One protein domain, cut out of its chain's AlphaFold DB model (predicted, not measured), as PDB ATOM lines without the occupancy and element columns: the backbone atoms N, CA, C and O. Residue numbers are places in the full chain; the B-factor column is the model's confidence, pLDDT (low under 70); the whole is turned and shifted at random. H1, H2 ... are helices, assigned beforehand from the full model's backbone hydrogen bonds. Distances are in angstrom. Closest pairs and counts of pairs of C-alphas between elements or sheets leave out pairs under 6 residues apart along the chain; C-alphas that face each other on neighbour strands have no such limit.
ATOM      1  N   GLN A   3     355.791 318.590 229.254       98.19
ATOM      2  CA  GLN A   3     355.048 317.429 229.732       98.19
ATOM      3  C   GLN A   3     353.636 317.508 229.133       98.19
ATOM      4  O   GLN A   3     353.015 318.570 229.157       98.19
ATOM      5  N   CYS A   4     353.171 316.418 228.523       97.44
ATOM      6  CA  CYS A   4     351.910 316.344 227.784       97.44
ATOM      7  C   CYS A   4     350.933 315.374 228.463       97.44
ATOM      8  O   CYS A   4     350.440 314.434 227.833       97.44
ATOM      9  N   GLY A   5     350.682 315.581 229.758       96.25
ATOM     10  CA  GLY A   5     349.652 314.867 230.507       96.25
ATOM     11  C   GLY A   5     348.289 314.946 229.815       96.25
ATOM     12  O   GLY A   5     347.909 315.969 229.249       96.25
ATOM     13  N   ALA A   6     347.586 313.823 229.825       94.88
ATOM     14  CA  ALA A   6     346.294 313.606 229.191       94.88
ATOM     15  C   ALA A   6     345.172 313.384 230.225       94.88
ATOM     16  O   ALA A   6     344.059 313.032 229.854       94.88
ATOM     17  N   ASP A   7     345.444 313.610 231.509       94.06
ATOM     18  CA  ASP A   7     344.445 313.587 232.579       94.06
ATOM     19  C   ASP A   7     343.523 314.813 232.557       94.06
ATOM     20  O   ASP A   7     342.394 314.720 233.004       94.06
ATOM     21  N   GLY A   8     343.910 315.930 231.937       92.12
ATOM     22  CA  GLY A   8     342.992 317.054 231.689       92.12
ATOM     23  C   GLY A   8     341.923 316.801 230.608       92.12
ATOM     24  O   GLY A   8     341.125 317.693 230.308       92.12
ATOM     25  N   LEU A   9     341.922 315.631 229.958       92.00
ATOM     26  CA  LEU A   9     340.948 315.306 228.915       92.00
ATOM     27  C   LEU A   9     339.541 315.140 229.491       92.00
ATOM     28  O   LEU A   9     339.339 314.542 230.547       92.00
ATOM     29  N   ALA A  10     338.544 315.583 228.728       90.06
ATOM     30  CA  ALA A  10     337.150 315.315 229.045       90.06
ATOM     31  C   ALA A  10     336.907 313.800 229.172       90.06
ATOM     32  O   ALA A  10     337.153 313.046 228.231       90.06
ATOM     33  N   GLY A  11     336.379 313.366 230.319       86.25
ATOM     34  CA  GLY A  11     336.083 311.954 230.589       86.25
ATOM     35  C   GLY A  11     337.257 311.135 231.131       86.25
ATOM     36  O   GLY A  11     337.138 309.911 231.215       86.25
ATOM     37  N   ASP A  12     338.375 311.767 231.493       91.25
ATOM     38  CA  ASP A  12     339.402 311.104 232.294       91.25
ATOM     39  C   ASP A  12     338.866 310.783 233.711       91.25
ATOM     40  O   ASP A  12     338.184 311.620 234.308       91.25
ATOM     41  N   PRO A  13     339.123 309.579 234.259       88.31
ATOM     42  CA  PRO A  13     338.562 309.171 235.546       88.31
ATOM     43  C   PRO A  13     339.207 309.847 236.765       88.31
ATOM     44  O   PRO A  13     338.593 309.832 237.828       88.31
ATOM     45  N   LEU A  14     340.421 310.403 236.646       88.44
ATOM     46  CA  LEU A  14     341.085 311.142 237.732       88.44
ATOM     47  C   LEU A  14     341.139 312.652 237.469       88.44
ATOM     48  O   LEU A  14     341.270 313.430 238.410       88.44
ATOM     49  N   GLY A  15     340.992 313.071 236.213       75.44
ATOM     50  CA  GLY A  15     340.891 314.462 235.770       75.44
ATOM     51  C   GLY A  15     339.565 315.157 236.061       75.44
ATOM     52  O   GLY A  15     339.045 315.867 235.198       75.44
ATOM     53  N   ASP A  16     338.986 314.922 237.238       66.56
ATOM     54  CA  ASP A  16     337.651 315.391 237.609       66.56
ATOM     55  C   ASP A  16     337.598 316.932 237.670       66.56
ATOM     56  O   ASP A  16     337.867 317.541 238.700       66.56
ATOM     57  N   GLY A  17     337.296 317.584 236.541       73.88
ATOM     58  CA  GLY A  17     337.169 319.045 236.460       73.88
ATOM     59  C   GLY A  17     337.461 319.662 235.093       73.88
ATOM     60  O   GLY A  17     336.960 320.745 234.808       73.88
ATOM     61  N   PHE A  18     338.209 318.980 234.219       88.12
ATOM     62  CA  PHE A  18     338.617 319.548 232.930       88.12
ATOM     63  C   PHE A  18     337.785 319.051 231.737       88.12
ATOM     64  O   PHE A  18     337.159 317.991 231.760       88.12
ATOM     65  N   GLY A  19     337.785 319.853 230.668       89.56
ATOM     66  CA  GLY A  19     337.050 319.607 229.423       89.56
ATOM     67  C   GLY A  19     337.935 319.601 228.174       89.56
ATOM     68  O   GLY A  19     337.466 319.968 227.096       89.56
ATOM     69  N   LEU A  20     339.223 319.254 228.294       91.62
ATOM     70  CA  LEU A  20     340.154 319.339 227.165       91.62
ATOM     71  C   LEU A  20     339.946 318.213 226.150       91.62
ATOM     72  O   LEU A  20     339.366 317.162 226.427       91.62
ATOM     73  N   THR A  21     340.479 318.437 224.951       91.44
ATOM     74  CA  THR A  21     340.414 317.501 223.826       91.44
ATOM     75  C   THR A  21     341.823 317.141 223.345       91.44
ATOM     76  O   THR A  21     342.752 317.934 223.547       91.44
ATOM     77  N   PRO A  22     342.003 316.019 222.619       92.62
ATOM     78  CA  PRO A  22     343.273 315.700 221.962       92.62
ATOM     79  C   PRO A  22     343.818 316.857 221.105       92.62
ATOM     80  O   PRO A  22     345.016 317.138 221.106       92.62
ATOM     81  N   LYS A  23     342.923 317.583 220.414       92.62
ATOM     82  CA  LYS A  23     343.278 318.747 219.587       92.62
ATOM     83  C   LYS A  23     343.833 319.907 220.415       92.62
ATOM     84  O   LYS A  23     344.737 320.590 219.944       92.62
ATOM     85  N   ALA A  24     343.321 320.125 221.627       93.81
ATOM     86  CA  ALA A  24     343.804 321.190 222.507       93.81
ATOM     87  C   ALA A  24     345.267 320.951 222.914       93.81
ATOM     88  O   ALA A  24     346.100 321.848 222.785       93.81
ATOM     89  N   ILE A  25     345.607 319.716 223.300       95.25
ATOM     90  CA  ILE A  25     346.988 319.339 223.634       95.25
ATOM     91  C   ILE A  25     347.900 319.452 222.404       95.25
ATOM     92  O   ILE A  25     348.979 320.041 222.485       95.25
ATOM     93  N   ALA A  26     347.453 318.963 221.242       96.44
ATOM     94  CA  ALA A  26     348.200 319.074 219.990       96.44
ATOM     95  C   ALA A  26     348.469 320.539 219.585       96.44
ATOM     96  O   ALA A  26     349.563 320.854 219.117       96.44
ATOM     97  N   ALA A  27     347.520 321.453 219.818       97.31
ATOM     98  CA  ALA A  27     347.702 322.882 219.560       97.31
ATOM     99  C   ALA A  27     348.789 323.503 220.456       97.31
ATOM    100  O   ALA A  27     349.610 324.289 219.977       97.31
ATOM    101  N   CYS A  28     348.842 323.119 221.736       98.00
ATOM    102  CA  CYS A  28     349.913 323.536 222.643       98.00
ATOM    103  C   CYS A  28     351.281 323.009 222.187       98.00
ATOM    104  O   CYS A  28     352.254 323.765 222.185       98.00
ATOM    105  N   VAL A  29     351.356 321.751 221.739       98.38
ATOM    106  CA  VAL A  29     352.596 321.172 221.191       98.38
ATOM    107  C   VAL A  29     353.033 321.908 219.927       98.38
ATOM    108  O   VAL A  29     354.185 322.320 219.837       98.38
ATOM    109  N   GLY A  30     352.118 322.161 218.986       98.12
ATOM    110  CA  GLY A  30     352.418 322.926 217.772       98.12
ATOM    111  C   GLY A  30     352.928 324.340 218.070       98.12
ATOM    112  O   GLY A  30     353.855 324.817 217.416       98.12
ATOM    113  N   ARG A  31     352.389 324.996 219.109       98.25
ATOM    114  CA  ARG A  31     352.902 326.287 219.592       98.25
ATOM    115  C   ARG A  31     354.310 326.171 220.179       98.25
ATOM    116  O   ARG A  31     355.133 327.035 219.915       98.25
ATOM    117  N   ALA A  32     354.602 325.128 220.953       98.00
ATOM    118  CA  ALA A  32     355.941 324.927 221.505       98.00
ATOM    119  C   ALA A  32     356.982 324.655 220.404       98.00
ATOM    120  O   ALA A  32     358.103 325.157 220.468       98.00
ATOM    121  N   VAL A  33     356.598 323.899 219.370       98.00
ATOM    122  CA  VAL A  33     357.437 323.618 218.193       98.00
ATOM    123  C   VAL A  33     357.764 324.904 217.432       98.00
ATOM    124  O   VAL A  33     358.908 325.100 217.026       98.00
ATOM    125  N   SER A  34     356.793 325.811 217.272       98.00
ATOM    126  CA  SER A  34     356.994 327.050 216.506       98.00
ATOM    127  C   SER A  34     357.986 328.030 217.140       98.00
ATOM    128  O   SER A  34     358.482 328.917 216.449       98.00
ATOM    129  N   TRP A  35     358.333 327.861 218.420       97.44
ATOM    130  CA  TRP A  35     359.371 328.659 219.079       97.44
ATOM    131  C   TRP A  35     360.794 328.335 218.601       97.44
ATOM    132  O   TRP A  35     361.712 329.095 218.897       97.44
ATOM    133  N   GLY A  36     361.003 327.220 217.888       96.69
ATOM    134  CA  GLY A  36     362.304 326.864 217.307       96.69
ATOM    135  C   GLY A  36     363.390 326.489 218.325       96.69
ATOM    136  O   GLY A  36     364.562 326.390 217.966       96.69
ATOM    137  N   ALA A  37     363.026 326.278 219.591       96.81
ATOM    138  CA  ALA A  37     363.941 325.830 220.636       96.81
ATOM    139  C   ALA A  37     364.031 324.290 220.683       96.81
ATOM    140  O   ALA A  37     363.056 323.616 220.343       96.81
ATOM    141  N   PRO A  38     365.148 323.703 221.166       97.94
ATOM    142  CA  PRO A  38     365.220 322.268 221.437       97.94
ATOM    143  C   PRO A  38     364.084 321.815 222.369       97.94
ATOM    144  O   PRO A  38     363.995 322.240 223.525       97.94
ATOM    145  N   LEU A  39     363.209 320.946 221.861       98.00
ATOM    146  CA  LEU A  39     361.988 320.521 222.540       98.00
ATOM    147  C   LEU A  39     362.041 319.027 222.867       98.00
ATOM    148  O   LEU A  39     362.148 318.185 221.982       98.00
ATOM    149  N   LEU A  40     361.928 318.705 224.156       98.38
ATOM    150  CA  LEU A  40     361.707 317.347 224.653       98.38
ATOM    151  C   LEU A  40     360.243 317.220 225.078       98.38
ATOM    152  O   LEU A  40     359.832 317.928 226.002       98.38
ATOM    153  N   LEU A  41     359.499 316.339 224.412       98.44
ATOM    154  CA  LEU A  41     358.119 315.992 224.748       98.44
ATOM    155  C   LEU A  41     358.100 314.766 225.661       98.44
ATOM    156  O   LEU A  41     358.766 313.771 225.379       98.44
ATOM    157  N   LEU A  42     357.332 314.840 226.741       98.56
ATOM    158  CA  LEU A  42     357.118 313.743 227.682       98.56
ATOM    159  C   LEU A  42     355.622 313.442 227.792       98.56
ATOM    160  O   LEU A  42     354.796 314.319 227.555       98.56
ATOM    161  N   GLY A  43     355.284 312.214 228.188       97.50
ATOM    162  CA  GLY A  43     353.918 311.844 228.562       97.50
ATOM    163  C   GLY A  43     353.507 312.449 229.908       97.50
ATOM    164  O   GLY A  43     353.897 313.564 230.251       97.50
ATOM    165  N   GLY A  44     352.735 311.707 230.698       96.00
ATOM    166  CA  GLY A  44     352.208 312.192 231.970       96.00
ATOM    167  C   GLY A  44     351.102 311.316 232.536       96.00
ATOM    168  O   GLY A  44     351.009 310.141 232.182       96.00
ATOM    169  N   GLY A  45     350.258 311.911 233.381       94.69
ATOM    170  CA  GLY A  45     348.976 311.326 233.768       94.69
ATOM    171  C   GLY A  45     348.036 311.176 232.569       94.69
ATOM    172  O   GLY A  45     348.284 311.725 231.493       94.69
ATOM    173  N   GLY A  46     346.979 310.392 232.744       94.56
ATOM    174  CA  GLY A  46     346.056 310.002 231.684       94.56
ATOM    175  C   GLY A  46     345.601 308.569 231.914       94.56
ATOM    176  O   GLY A  46     346.365 307.617 231.751       94.56
ATOM    177  N   TYR A  47     344.354 308.418 232.330       93.75
ATOM    178  CA  TYR A  47     343.854 307.207 232.976       93.75
ATOM    179  C   TYR A  47     342.708 306.557 232.189       93.75
ATOM    180  O   TYR A  47     342.155 305.538 232.596       93.75
ATOM    181  N   ASN A  48     342.412 307.097 231.005       92.25
ATOM    182  CA  ASN A  48     341.649 306.450 229.943       92.25
ATOM    183  C   ASN A  48     342.593 306.107 228.773       92.25
ATOM    184  O   ASN A  48     342.916 306.965 227.950       92.25
ATOM    185  N   SER A  49     343.063 304.856 228.690       94.25
ATOM    186  CA  SER A  49     344.143 304.477 227.761       94.25
ATOM    187  C   SER A  49     343.850 304.774 226.278       94.25
ATOM    188  O   SER A  49     344.731 305.332 225.621       94.25
ATOM    189  N   PRO A  50     342.649 304.499 225.723       93.94
ATOM    190  CA  PRO A  50     342.318 304.911 224.354       93.94
ATOM    191  C   PRO A  50     342.356 306.431 224.139       93.94
ATOM    192  O   PRO A  50     342.788 306.893 223.084       93.94
ATOM    193  N   ALA A  51     341.916 307.231 225.116       93.06
ATOM    194  CA  ALA A  51     341.964 308.694 225.029       93.06
ATOM    195  C   ALA A  51     343.405 309.231 225.064       93.06
ATOM    196  O   ALA A  51     343.762 310.132 224.296       93.06
ATOM    197  N   VAL A  52     344.253 308.633 225.905       95.69
ATOM    198  CA  VAL A  52     345.691 308.925 225.975       95.69
ATOM    199  C   VAL A  52     346.370 308.597 224.649       95.69
ATOM    200  O   VAL A  52     347.078 309.438 224.096       95.69
ATOM    201  N   ALA A  53     346.104 307.412 224.092       96.31
ATOM    202  CA  ALA A  53     346.676 306.985 222.820       96.31
ATOM    203  C   ALA A  53     346.299 307.936 221.670       96.31
ATOM    204  O   ALA A  53     347.175 308.352 220.908       96.31
ATOM    205  N   ARG A  54     345.025 308.356 221.590       95.69
ATOM    206  CA  ARG A  54     344.566 309.387 220.638       95.69
ATOM    207  C   ARG A  54     345.345 310.694 220.801       95.69
ATOM    208  O   ARG A  54     345.855 311.251 219.830       95.69
ATOM    209  N   THR A  55     345.476 311.156 222.041       96.19
ATOM    210  CA  THR A  55     346.104 312.442 222.376       96.19
ATOM    211  C   THR A  55     347.584 312.472 222.053       96.19
ATOM    212  O   THR A  55     348.045 313.406 221.401       96.19
ATOM    213  N   TRP A  56     348.340 311.447 222.440       97.88
ATOM    214  CA  TRP A  56     349.772 311.403 222.150       97.88
ATOM    215  C   TRP A  56     350.066 311.140 220.673       97.88
ATOM    216  O   TRP A  56     351.042 311.675 220.150       97.88
ATOM    217  N   THR A  57     349.190 310.423 219.966       97.56
ATOM    218  CA  THR A  57     349.266 310.305 218.500       97.56
ATOM    219  C   THR A  57     349.081 311.673 217.832       97.56
ATOM    220  O   THR A  57     349.905 312.075 217.010       97.56
ATOM    221  N   ALA A  58     348.062 312.439 218.238       96.69
ATOM    222  CA  ALA A  58     347.822 313.792 217.731       96.69
ATOM    223  C   ALA A  58     348.958 314.773 218.084       96.69
ATOM    224  O   ALA A  58     349.388 315.553 217.235       96.69
ATOM    225  N   ALA A  59     349.480 314.713 219.312       97.81
ATOM    226  CA  ALA A  59     350.620 315.516 219.751       97.81
ATOM    227  C   ALA A  59     351.888 315.206 218.939       97.81
ATOM    228  O   ALA A  59     352.595 316.123 218.524       97.81
ATOM    229  N   THR A  60     352.145 313.927 218.656       98.38
ATOM    230  CA  THR A  60     353.277 313.500 217.821       98.38
ATOM    231  C   THR A  60     353.142 314.038 216.397       98.38
ATOM    232  O   THR A  60     354.098 314.582 215.852       98.38
ATOM    233  N   ALA A  61     351.949 313.960 215.804       98.19
ATOM    234  CA  ALA A  61     351.697 314.523 214.480       98.19
ATOM    235  C   ALA A  61     351.906 316.044 214.440       98.19
ATOM    236  O   ALA A  61     352.554 316.548 213.523       98.19
ATOM    237  N   ALA A  62     351.443 316.766 215.468       97.81
ATOM    238  CA  ALA A  62     351.684 318.202 215.604       97.81
ATOM    239  C   ALA A  62     353.180 318.532 215.731       97.81
ATOM    240  O   ALA A  62     353.647 319.480 215.104       97.81
ATOM    241  N   ALA A  63     353.940 317.725 216.478       98.19
ATOM    242  CA  ALA A  63     355.388 317.873 216.598       98.19
ATOM    243  C   ALA A  63     356.124 317.685 215.263       98.19
ATOM    244  O   ALA A  63     357.117 318.361 215.003       98.19
ATOM    245  N   LEU A  64     355.619 316.788 214.413       98.00
ATOM    246  CA  LEU A  64     356.170 316.498 213.089       98.00
ATOM    247  C   LEU A  64     355.622 317.413 211.980       98.00
ATOM    248  O   LEU A  64     356.086 317.328 210.846       98.00
ATOM    249  N   GLY A  65     354.628 318.258 212.271       96.88
ATOM    250  CA  GLY A  65     353.946 319.071 211.260       96.88
ATOM    251  C   GLY A  65     353.144 318.244 210.245       96.88
ATOM    252  O   GLY A  65     352.979 318.666 209.102       96.88
ATOM    253  N   VAL A  66     352.663 317.061 210.640       97.38
ATOM    254  CA  VAL A  66     351.925 316.128 209.776       97.38
ATOM    255  C   VAL A  66     350.430 316.184 210.087       97.38
ATOM    256  O   VAL A  66     350.020 316.210 211.245       97.38
ATOM    257  N   SER A  67     349.600 316.169 209.043       95.25
ATOM    258  CA  SER A  67     348.153 315.993 209.181       95.25
ATOM    259  C   SER A  67     347.804 314.505 209.176       95.25
ATOM    260  O   SER A  67     348.285 313.762 208.321       95.25
ATOM    261  N   LEU A  68     346.979 314.071 210.130       95.44
ATOM    262  CA  LEU A  68     346.506 312.691 210.223       95.44
ATOM    263  C   LEU A  68     345.057 312.571 209.735       95.44
ATOM    264  O   LEU A  68     344.262 313.484 209.981       95.44
ATOM    265  N   PRO A  69     344.688 311.440 209.105       95.62
ATOM    266  CA  PRO A  69     343.286 311.094 208.921       95.62
ATOM    267  C   PRO A  69     342.609 310.899 210.284       95.62
ATOM    268  O   PRO A  69     343.250 310.527 211.267       95.62
ATOM    269  N   ASP A  70     341.301 311.152 210.338       95.25
ATOM    270  CA  ASP A  70     340.529 310.971 211.572       95.25
ATOM    271  C   ASP A  70     340.158 309.500 211.819       95.25
ATOM    272  O   ASP A  70     339.899 309.114 212.950       95.25
ATOM    273  N   ASP A  71     340.137 308.663 210.784       96.81
ATOM    274  CA  ASP A  71     339.902 307.227 210.934       96.81
ATOM    275  C   ASP A  71     341.105 306.540 211.585       96.81
ATOM    276  O   ASP A  71     342.240 306.645 211.109       96.81
ATOM    277  N   ILE A  72     340.851 305.811 212.672       96.69
ATOM    278  CA  ILE A  72     341.881 305.006 213.323       96.69
ATOM    279  C   ILE A  72     342.162 303.782 212.442       96.69
ATOM    280  O   ILE A  72     341.229 303.070 212.072       96.69
ATOM    281  N   PRO A  73     343.428 303.499 212.099       97.25
ATOM    282  CA  PRO A  73     343.761 302.308 211.332       97.25
ATOM    283  C   PRO A  73     343.537 301.030 212.153       97.25
ATOM    284  O   PRO A  73     343.716 301.001 213.377       97.25
ATOM    285  N   GLU A  74     343.183 299.939 211.473       96.12
ATOM    286  CA  GLU A  74     343.086 298.626 212.107       96.12
ATOM    287  C   GLU A  74     344.426 298.212 212.731       96.12
ATOM    288  O   GLU A  74     345.498 298.357 212.146       96.12
ATOM    289  N   HIS A  75     344.352 297.700 213.957       96.38
ATOM    290  CA  HIS A  75     345.490 297.241 214.747       96.38
ATOM    291  C   HIS A  75     344.986 296.379 215.914       96.38
ATOM    292  O   HIS A  75     343.786 296.305 216.180       96.38
ATOM    293  N   GLN A  76     345.898 295.760 216.664       97.44
ATOM    294  CA  GLN A  76     345.563 294.837 217.760       97.44
ATOM    295  C   GLN A  76     344.665 295.432 218.867       97.44
ATOM    296  O   GLN A  76     343.976 294.689 219.560       97.44
ATOM    297  N   HIS A  77     344.657 296.760 219.041       96.75
ATOM    298  CA  HIS A  77     343.847 297.452 220.052       96.75
ATOM    299  C   HIS A  77     342.628 298.169 219.461       96.75
ATOM    300  O   HIS A  77     341.936 298.883 220.183       96.75
ATOM    301  N   PHE A  78     342.336 297.977 218.170       96.38
ATOM    302  CA  PHE A  78     341.264 298.673 217.454       96.38
ATOM    303  C   PHE A  78     339.894 298.639 218.158       96.38
ATOM    304  O   PHE A  78     339.277 299.700 218.269       96.38
ATOM    305  N   PRO A  79     339.441 297.508 218.743       96.62
ATOM    306  CA  PRO A  79     338.155 297.465 219.443       96.62
ATOM    307  C   PRO A  79     338.034 298.443 220.624       96.62
ATOM    308  O   PRO A  79     336.927 298.856 220.958       96.62
ATOM    309  N   ALA A  80     339.151 298.852 221.237       94.69
ATOM    310  CA  ALA A  80     339.155 299.776 222.374       94.69
ATOM    311  C   ALA A  80     338.790 301.223 221.993       94.69
ATOM    312  O   ALA A  80     338.551 302.051 222.870       94.69
ATOM    313  N   TYR A  81     338.752 301.535 220.695       93.88
ATOM    314  CA  TYR A  81     338.421 302.862 220.179       93.88
ATOM    315  C   TYR A  81     336.961 302.991 219.734       93.88
ATOM    316  O   TYR A  81     336.574 304.034 219.211       93.88
ATOM    317  N   GLY A  82     336.147 301.955 219.947       91.50
ATOM    318  CA  GLY A  82     334.717 302.017 219.678       91.50
ATOM    319  C   GLY A  82     333.988 303.050 220.557       91.50
ATOM    320  O   GLY A  82     334.502 303.455 221.603       91.50
ATOM    321  N   PRO A  83     332.774 303.465 220.157       91.31
ATOM    322  CA  PRO A  83     332.034 302.966 218.995       91.31
ATOM    323  C   PRO A  83     332.379 303.670 217.671       91.31
ATOM    324  O   PRO A  83     331.939 303.209 216.622       91.31
ATOM    325  N   ASP A  84     333.117 304.781 217.702       91.88
ATOM    326  CA  ASP A  84     333.325 305.638 216.527       91.88
ATOM    327  C   ASP A  84     334.603 305.349 215.737       91.88
ATOM    328  O   ASP A  84     334.646 305.636 214.541       91.88
ATOM    329  N   PHE A  85     335.625 304.782 216.387       94.38
ATOM    330  CA  PHE A  85     336.938 304.516 215.803       94.38
ATOM    331  C   PHE A  85     337.605 305.771 215.210       94.38
ATOM    332  O   PHE A  85     338.347 305.688 214.230       94.38
ATOM    333  N   ARG A  86     337.354 306.943 215.816       94.31
ATOM    334  CA  ARG A  86     337.911 308.234 215.382       94.31
ATOM    335  C   ARG A  86     339.029 308.720 216.298       94.31
ATOM    336  O   ARG A  86     338.960 308.578 217.524       94.31
ATOM    337  N   LEU A  87     340.054 309.330 215.710       92.62
ATOM    338  CA  LEU A  87     341.229 309.851 216.403       92.62
ATOM    339  C   LEU A  87     340.883 311.087 217.233       92.62
ATOM    340  O   LEU A  87     341.363 311.235 218.355       92.62
ATOM    341  N   PHE A  88     340.038 311.966 216.698       87.38
ATOM    342  CA  PHE A  88     339.695 313.232 217.337       87.38
ATOM    343  C   PHE A  88     338.348 313.229 218.061       87.38
ATOM    344  O   PHE A  88     337.845 314.300 218.412       87.38
ATOM    345  N   SER A  89     337.771 312.050 218.295       80.62
ATOM    346  CA  SER A  89     336.549 311.943 219.084       80.62
ATOM    347  C   SER A  89     336.782 312.297 220.549       80.62
ATOM    348  O   SER A  89     337.877 312.127 221.097       80.62
ATOM    349  N   LEU A  90     335.726 312.798 221.185       71.56
ATOM    350  CA  LEU A  90     335.727 313.072 222.609       71.56
ATOM    351  C   LEU A  90     335.533 311.763 223.382       71.56
ATOM    352  O   LEU A  90     334.610 311.010 223.074       71.56
ATOM    353  N   PRO A  91     336.327 311.509 224.436       64.31
ATOM    354  CA  PRO A  91     336.096 310.362 225.313       64.31
ATOM    355  C   PRO A  91     334.751 310.451 226.056       64.31
ATOM    356  O   PRO A  91     334.208 309.427 226.463       64.31
ATOM    357  N   CYS A  92     334.206 311.665 226.211       67.69
ATOM    358  CA  CYS A  92     332.897 311.935 226.797       67.69
ATOM    359  C   CYS A  92     332.032 312.778 225.834       67.69
ATOM    360  O   CYS A  92     332.475 313.854 225.428       67.69
ATOM    361  N   PRO A  93     330.793 312.358 225.499       61.06
ATOM    362  CA  PRO A  93     329.894 313.113 224.617       61.06
ATOM    363  C   PRO A  93     329.436 314.460 225.192       61.06
ATOM    364  O   PRO A  93     329.085 315.365 224.439       61.06
ATOM    365  N   SER A  94     329.414 314.593 226.521       64.50
ATOM    366  CA  SER A  94     329.014 315.816 227.212       64.50
ATOM    367  C   SER A  94     330.227 316.474 227.858       64.50
ATOM    368  O   SER A  94     330.764 315.973 228.852       64.50
TER     369      SER A  94
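AT A GLANCE: This is residues 3 to 94 of the 128 residues of the protein "Histone deacetylase" of Tetraselmis chuii (UniProt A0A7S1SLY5). With little regular structure, the domain is a pair of helices, H2 and H1, side by side and running the same way, among long loops. The link of residues 35 to 48 folds back from the end of H1 to the start of H2, and short H3 sits near that start. The printed part has 92 residues, with three named helices in the order H1, H2, H3 and no named strand; it is all helix, though helices hold 33 residues. It is compact, with a radius of gyration of the C-alphas of 13.0 A, and spans 39 by 31 by 21 A.

IN THESE COORDINATES: H2, residues 49 to 64, is 22.5 A long, from C-alpha 49 at (344.143, 304.477, 227.761). H1, residues 22 to 34, is 18.6 A long, from C-alpha 22 at (343.273, 315.700, 221.962). H3 is residues 78 to 81.

HOW THE PARTS SIT: H2 touches H1 at a shallow tilt of 26 degrees; their closest C-alphas, of Ala 59 and Ala 26, are 4.3 A apart. H2 and H3 are close but not clearly touching, Pro 50 to Tyr 81 being the closest C-alphas at 6.1 A. H1 and H3 are apart. In H1 and H2 every O i to N i+4 pair is within hydrogen-bond range; H3 is too short for one.

THE WHOLE: The C-alphas farthest apart, of Ala 37 and Pro 83, are 39.3 A apart. The printed part has no cut, and both links are long. Residue 16 and residues 91 to 94 have pLDDT under 70.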